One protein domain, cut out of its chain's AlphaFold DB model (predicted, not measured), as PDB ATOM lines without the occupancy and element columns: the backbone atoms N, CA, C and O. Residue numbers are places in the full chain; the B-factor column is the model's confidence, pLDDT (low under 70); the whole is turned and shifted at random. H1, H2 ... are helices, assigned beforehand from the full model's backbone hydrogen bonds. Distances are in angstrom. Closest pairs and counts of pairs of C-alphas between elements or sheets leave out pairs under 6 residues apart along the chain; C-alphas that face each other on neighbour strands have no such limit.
ATOM      1  N   HIS A 187      37.786 263.189  19.104       53.34
ATOM      2  CA  HIS A 187      38.431 262.362  18.084       53.34
ATOM      3  C   HIS A 187      38.539 260.895  18.527       53.34
ATOM      4  O   HIS A 187      39.162 260.610  19.542       53.34
ATOM      5  N   ALA A 188      38.049 259.960  17.705       50.94
ATOM      6  CA  ALA A 188      38.100 258.515  17.960       50.94
ATOM      7  C   ALA A 188      39.521 257.927  18.157       50.94
ATOM      8  O   ALA A 188      39.643 256.773  18.541       50.94
ATOM      9  N   ASN A 189      40.585 258.712  17.941       50.72
ATOM     10  CA  ASN A 189      41.984 258.313  18.151       50.72
ATOM     11  C   ASN A 189      42.766 259.239  19.105       50.72
ATOM     12  O   ASN A 189      43.993 259.178  19.157       50.72
ATOM     13  N   VAL A 190      42.090 260.100  19.868       48.03
ATOM     14  CA  VAL A 190      42.712 260.880  20.948       48.03
ATOM     15  C   VAL A 190      41.936 260.563  22.215       48.03
ATOM     16  O   VAL A 190      40.710 260.624  22.203       48.03
ATOM     17  N   ARG A 191      42.639 260.192  23.295       47.41
ATOM     18  CA  ARG A 191      42.025 259.963  24.614       47.41
ATOM     19  C   ARG A 191      41.000 261.072  24.894       47.41
ATOM     20  O   ARG A 191      41.356 262.243  24.735       47.41
ATOM     21  N   PRO A 192      39.759 260.732  25.274       48.25
ATOM     22  CA  PRO A 192      38.727 261.733  25.462       48.25
ATOM     23  C   PRO A 192      39.189 262.710  26.553       48.25
ATOM     24  O   PRO A 192      39.581 262.303  27.643       48.25
ATOM     25  N   ILE A 193      39.206 264.006  26.226       55.34
ATOM     26  CA  ILE A 193      39.562 265.093  27.162       55.34
ATOM     27  C   ILE A 193      38.502 265.208  28.274       55.34
ATOM     28  O   ILE A 193      38.763 265.749  29.345       55.34
ATOM     29  N   LEU A 194      37.304 264.677  28.022       54.88
ATOM     30  CA  LEU A 194      36.144 264.711  28.899       54.88
ATOM     31  C   LEU A 194      35.759 263.284  29.305       54.88
ATOM     32  O   LEU A 194      35.840 262.367  28.491       54.88
ATOM     33  N   SER A 195      35.333 263.094  30.555       66.88
ATOM     34  CA  SER A 195      34.786 261.812  31.015       66.88
ATOM     35  C   SER A 195      33.497 261.452  30.264       66.88
ATOM     36  O   SER A 195      32.816 262.329  29.724       66.88
ATOM     37  N   GLU A 196      33.123 260.171  30.255       65.69
ATOM     38  CA  GLU A 196      31.856 259.704  29.663       65.69
ATOM     39  C   GLU A 196      30.640 260.462  30.227       65.69
ATOM     40  O   GLU A 196      29.747 260.855  29.472       65.69
ATOM     41  N   ASP A 197      30.657 260.788  31.523       69.94
ATOM     42  CA  ASP A 197      29.625 261.602  32.179       69.94
ATOM     43  C   ASP A 197      29.560 263.036  31.632       69.94
ATOM     44  O   ASP A 197      28.478 263.611  31.478       69.94
ATOM     45  N   ALA A 198      30.711 263.627  31.301       65.19
ATOM     46  CA  ALA A 198      30.779 264.964  30.723       65.19
ATOM     47  C   ALA A 198      30.262 264.984  29.273       65.19
ATOM     48  O   ALA A 198      29.566 265.927  28.892       65.19
ATOM     49  N   ILE A 199      30.511 263.924  28.494       64.00
ATOM     50  CA  ILE A 199      29.939 263.752  27.146       64.00
ATOM     51  C   ILE A 199      28.414 263.589  27.233       64.00
ATOM     52  O   ILE A 199      27.675 264.291  26.539       64.00
ATOM     53  N   ALA A 200      27.921 262.729  28.131       70.31
ATOM     54  CA  ALA A 200      26.488 262.515  28.339       70.31
ATOM     55  C   ALA A 200      25.766 263.795  28.806       70.31
ATOM     56  O   ALA A 200      24.668 264.114  28.332       70.31
ATOM     57  N   SER A 201      26.400 264.570  29.691       72.38
ATOM     58  CA  SER A 201      25.891 265.861  30.159       72.38
ATOM     59  C   SER A 201      25.830 266.898  29.032       72.38
ATOM     60  O   SER A 201      24.780 267.514  28.827       72.38
ATOM     61  N   ALA A 202      26.895 267.029  28.230       68.81
ATOM     62  CA  ALA A 202      26.933 267.931  27.076       68.81
ATOM     63  C   ALA A 202      25.867 267.567  26.027       68.81
ATOM     64  O   ALA A 202      25.115 268.434  25.576       68.81
ATOM     65  N   MET A 203      25.713 266.276  25.709       67.44
ATOM     66  CA  MET A 203      24.651 265.783  24.823       67.44
ATOM     67  C   MET A 203      23.253 266.113  25.348       67.44
ATOM     68  O   MET A 203      22.382 266.528  24.581       67.44
ATOM     69  N   SER A 204      23.020 265.936  26.650       74.88
ATOM     70  CA  SER A 204      21.738 266.236  27.292       74.88
ATOM     71  C   SER A 204      21.430 267.736  27.259       74.88
ATOM     72  O   SER A 204      20.325 268.130  26.876       74.88
ATOM     73  N   GLN A 205      22.415 268.587  27.564       74.38
ATOM     74  CA  GLN A 205      22.294 270.045  27.464       74.38
ATOM     75  C   GLN A 205      21.997 270.493  26.032       74.38
ATOM     76  O   GLN A 205      21.086 271.286  25.810       74.38
ATOM     77  N   GLN A 206      22.693 269.936  25.047       68.75
ATOM     78  CA  GLN A 206      22.502 270.274  23.642       68.75
ATOM     79  C   GLN A 206      21.156 269.772  23.103       68.75
ATOM     80  O   GLN A 206      20.477 270.475  22.354       68.75
ATOM     81  N   ARG A 207      20.708 268.582  23.525       75.19
ATOM     82  CA  ARG A 207      19.376 268.051  23.200       75.19
ATOM     83  C   ARG A 207      18.280 268.925  23.807       75.19
ATOM     84  O   ARG A 207      17.319 269.229  23.105       75.19
ATOM     85  N   ARG A 208      18.452 269.386  25.052       76.19
ATOM     86  CA  ARG A 208      17.563 270.361  25.707       76.19
ATOM     87  C   ARG A 208      17.563 271.703  24.983       76.19
ATOM     88  O   ARG A 208      16.487 272.211  24.709       76.19
ATOM     89  N   ALA A 209      18.724 272.232  24.599       72.44
ATOM     90  CA  ALA A 209      18.826 273.482  23.847       72.44
ATOM     91  C   ALA A 209      18.131 273.389  22.478       72.44
ATOM     92  O   ALA A 209      17.374 274.281  22.107       72.44
ATOM     93  N   ARG A 210      18.307 272.277  21.749       72.94
ATOM     94  CA  ARG A 210      17.608 272.020  20.478       72.94
ATOM     95  C   ARG A 210      16.095 271.882  20.663       72.94
ATOM     96  O   ARG A 210      15.341 272.412  19.850       72.94
ATOM     97  N   LEU A 211      15.647 271.185  21.710       76.44
ATOM     98  CA  LEU A 211      14.224 271.069  22.052       76.44
ATOM     99  C   LEU A 211      13.625 272.423  22.431       76.44
ATOM    100  O   LEU A 211      12.590 272.775  21.881       76.44
ATOM    101  N   ALA A 212      14.305 273.197  23.276       77.56
ATOM    102  CA  ALA A 212      13.890 274.536  23.674       77.56
ATOM    103  C   ALA A 212      13.834 275.485  22.470       77.56
ATOM    104  O   ALA A 212      12.861 276.210  22.298       77.56
ATOM    105  N   HIS A 213      14.820 275.426  21.571       72.38
ATOM    106  CA  HIS A 213      14.803 276.212  20.340       72.38
ATOM    107  C   HIS A 213      13.652 275.798  19.410       72.38
ATOM    108  O   HIS A 213      12.983 276.651  18.830       72.38
ATOM    109  N   ARG A 214      13.376 274.492  19.285       74.75
ATOM    110  CA  ARG A 214      12.231 273.986  18.513       74.75
ATOM    111  C   ARG A 214      10.897 274.415  19.126       74.75
ATOM    112  O   ARG A 214      10.021 274.822  18.373       74.75
ATOM    113  N   GLN A 215      10.756 274.330  20.448       79.06
ATOM    114  CA  GLN A 215       9.565 274.760  21.184       79.06
ATOM    115  C   GLN A 215       9.346 276.262  21.039       79.06
ATOM    116  O   GLN A 215       8.282 276.656  20.590       79.06
ATOM    117  N   SER A 216      10.376 277.080  21.252       80.38
ATOM    118  CA  SER A 216      10.303 278.528  21.044       80.38
ATOM    119  C   SER A 216       9.882 278.886  19.613       80.38
ATOM    120  O   SER A 216       9.014 279.729  19.406       80.38
ATOM    121  N   ARG A 217      10.421 278.200  18.595       77.00
ATOM    122  CA  ARG A 217       9.987 278.403  17.201       77.00
ATOM    123  C   ARG A 217       8.546 277.963  16.955       77.00
ATOM    124  O   ARG A 217       7.871 278.591  16.142       77.00
ATOM    125  N   GLN A 218       8.099 276.896  17.611       80.06
ATOM    126  CA  GLN A 218       6.720 276.427  17.530       80.06
ATOM    127  C   GLN A 218       5.766 277.417  18.208       80.06
ATOM    128  O   GLN A 218       4.770 277.780  17.605       80.06
ATOM    129  N   GLU A 219       6.115 277.941  19.382       83.88
ATOM    130  CA  GLU A 219       5.344 278.963  20.103       83.88
ATOM    131  C   GLU A 219       5.213 280.253  19.290       83.88
ATOM    132  O   GLU A 219       4.119 280.804  19.172       83.88
ATOM    133  N   ILE A 220       6.304 280.711  18.664       82.50
ATOM    134  CA  ILE A 220       6.267 281.856  17.743       82.50
ATOM    135  C   ILE A 220       5.340 281.546  16.564       82.50
ATOM    136  O   ILE A 220       4.488 282.360  16.220       82.50
ATOM    137  N   PHE A 221       5.466 280.365  15.954       80.81
ATOM    138  CA  PHE A 221       4.617 279.960  14.835       80.81
ATOM    139  C   PHE A 221       3.130 279.891  15.215       80.81
ATOM    140  O   PHE A 221       2.291 280.409  14.479       80.81
ATOM    141  N   ASP A 222       2.808 279.303  16.364       87.19
ATOM    142  CA  ASP A 222       1.442 279.168  16.871       87.19
ATOM    143  C   ASP A 222       0.853 280.544  17.207       87.19
ATOM    144  O   ASP A 222      -0.294 280.827  16.862       87.19
ATOM    145  N   THR A 223       1.664 281.444  17.772       85.50
ATOM    146  CA  THR A 223       1.288 282.845  18.025       85.50
ATOM    147  C   THR A 223       0.962 283.574  16.721       85.50
ATOM    148  O   THR A 223      -0.083 284.218  16.609       85.50
ATOM    149  N   LEU A 224       1.811 283.434  15.695       82.81
ATOM    150  CA  LEU A 224       1.578 284.030  14.376       82.81
ATOM    151  C   LEU A 224       0.318 283.452  13.706       82.81
ATOM    152  O   LEU A 224      -0.456 284.196  13.103       82.81
ATOM    153  N   GLN A 225       0.078 282.146  13.838       84.12
ATOM    154  CA  GLN A 225      -1.133 281.488  13.338       84.12
ATOM    155  C   GLN A 225      -2.400 281.953  14.066       84.12
ATOM    156  O   GLN A 225      -3.407 282.207  13.409       84.12
ATOM    157  N   ALA A 226      -2.359 282.116  15.389       87.00
ATOM    158  CA  ALA A 226      -3.492 282.608  16.171       87.00
ATOM    159  C   ALA A 226      -3.865 284.048  15.782       87.00
ATOM    160  O   ALA A 226      -5.036 284.343  15.544       87.00
ATOM    161  N   LEU A 227      -2.871 284.932  15.626       86.62
ATOM    162  CA  LEU A 227      -3.092 286.304  15.154       86.62
ATOM    163  C   LEU A 227      -3.673 286.328  13.733       86.62
ATOM    164  O   LEU A 227      -4.553 287.129  13.426       86.62
ATOM    165  N   ARG A 228      -3.247 285.401  12.873       81.94
ATOM    166  CA  ARG A 228      -3.808 285.249  11.528       81.94
ATOM    167  C   ARG A 228      -5.266 284.781  11.546       81.94
ATOM    168  O   ARG A 228      -6.071 285.273  10.763       81.94
ATOM    169  N   GLN A 229      -5.624 283.857  12.440       85.44
ATOM    170  CA  GLN A 229      -7.009 283.390  12.607       85.44
ATOM    171  C   GLN A 229      -7.944 284.489  13.134       85.44
ATOM    172  O   GLN A 229      -9.140 284.446  12.863       85.44
ATOM    173  N   GLN A 230      -7.406 285.505  13.816       87.94
ATOM    174  CA  GLN A 230      -8.140 286.706  14.235       87.94
ATOM    175  C   GLN A 230      -8.376 287.715  13.091       87.94
ATOM    176  O   GLN A 230      -8.955 288.773  13.324       87.94
ATOM    177  N   GLY A 231      -7.941 287.410  11.863       86.38
ATOM    178  CA  GLY A 231      -8.172 288.245  10.680       86.38
ATOM    179  C   GLY A 231      -7.178 289.394  10.497       86.38
ATOM    180  O   GLY A 231      -7.392 290.238   9.631       86.38
ATOM    181  N   LEU A 232      -6.093 289.434  11.280       83.69
ATOM    182  CA  LEU A 232      -5.042 290.448  11.146       83.69
ATOM    183  C   LEU A 232      -4.245 290.250   9.853       83.69
ATOM    184  O   LEU A 232      -3.894 289.125   9.476       83.69
ATOM    185  N   THR A 233      -3.914 291.356   9.189       80.19
ATOM    186  CA  THR A 233      -3.053 291.331   8.003       80.19
ATOM    187  C   THR A 233      -1.597 291.055   8.391       80.19
ATOM    188  O   THR A 233      -1.162 291.364   9.501       80.19
ATOM    189  N   TYR A 234      -0.801 290.494   7.475       67.19
ATOM    190  CA  TYR A 234       0.617 290.196   7.730       67.19
ATOM    191  C   TYR A 234       1.421 291.425   8.190       67.19
ATOM    192  O   TYR A 234       2.289 291.307   9.053       67.19
ATOM    193  N   SER A 235       1.088 292.607   7.671       66.62
ATOM    194  CA  SER A 235       1.677 293.897   8.046       66.62
ATOM    195  C   SER A 235       1.352 294.311   9.487       66.62
ATOM    196  O   SER A 235       2.192 294.906  10.161       66.62
ATOM    197  N   GLU A 236       0.161 293.989   9.992       72.56
ATOM    198  CA  GLU A 236      -0.221 294.247  11.389       72.56
ATOM    199  C   GLU A 236       0.397 293.242  12.354       72.56
ATOM    200  O   GLU A 236       0.786 293.620  13.460       72.56
ATOM    201  N   ILE A 237       0.521 291.983  11.930       79.31
ATOM    202  CA  ILE A 237       1.197 290.941  12.705       79.31
ATOM    203  C   ILE A 237       2.670 291.320  12.891       79.31
ATOM    204  O   ILE A 237       3.115 291.408  14.032       79.31
ATOM    205  N   ALA A 238       3.378 291.661  11.808       69.50
ATOM    206  CA  ALA A 238       4.773 292.100  11.866       69.50
ATOM    207  C   ALA A 238       4.969 293.297  12.815       69.50
ATOM    208  O   ALA A 238       5.852 293.283  13.663       69.50
ATOM    209  N   ARG A 239       4.074 294.296  12.769       74.44
ATOM    210  CA  ARG A 239       4.142 295.468  13.659       74.44
ATOM    211  C   ARG A 239       3.937 295.125  15.143       74.44
ATOM    212  O   ARG A 239       4.412 295.864  16.001       74.44
ATOM    213  N   ARG A 240       3.211 294.047  15.460       75.69
ATOM    214  CA  ARG A 240       2.951 293.603  16.843       75.69
ATOM    215  C   ARG A 240       4.009 292.646  17.381       75.69
ATOM    216  O   ARG A 240       4.205 292.611  18.592       75.69
ATOM    217  N   THR A 241       4.648 291.862  16.518       73.25
ATOM    218  CA  THR A 241       5.623 290.839  16.926       73.25
ATOM    219  C   THR A 241       7.083 291.260  16.759       73.25
ATOM    220  O   THR A 241       7.946 290.560  17.285       73.25
ATOM    221  N   GLY A 242       7.350 292.400  16.105       50.44
ATOM    222  CA  GLY A 242       8.698 292.926  15.856       50.44
ATOM    223  C   GLY A 242       9.153 292.703  14.424       50.44
ATOM    224  O   GLY A 242       9.141 291.530  13.986       50.44
TER     225      GLY A 242
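AT A GLANCE: This is residues 187 to 242 of the 242 residues of the protein "Transposase" of Rhizobium giardinii (UniProt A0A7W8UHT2). One long helix, H1, makes a rod, and at its far end the chain folds back through a tight turn into a short helix, H2, that packs on the last turns of H1. The first residues, 187 to 193, stick out as a free tail at the other end. The printed part has 56 residues with two named helices, H1 then H2, and no named strand; the class is all helix. It is extended, with a radius of gyration of the C-alphas of 20.0 A and spans of 59 by 15 by 14 A.

IN THESE COORDINATES: H1 covers residues 196 to 229, 48.6 A from C-alpha 196 at (31.856, 259.704, 29.663) to C-alpha 229 at (-7.009, 283.390, 12.607). H2 covers residues 234 to 241, 10.5 A long, and ends with C-alpha 241 at (5.623, 290.839, 16.926).

HOW THE PARTS SIT: H1 touches H2 with residues 224 to 228 alone. The closest C-alphas are those of Leu 227 and Ile 237, 6.8 A apart. The two helices run opposite ways at a steep tilt of 50 degrees. In H1 and H2 every O i to N i+4 pair is within hydrogen-bond range.

THE WHOLE: The C-alphas farthest apart, those of Arg 191 and Gly 231, are 59.3 A apart. The printed part has no cut. The link from H1 to H2 is tight. Mean pLDDT of the printed part is 72.3, and residues 187 to 199 are among those under 70.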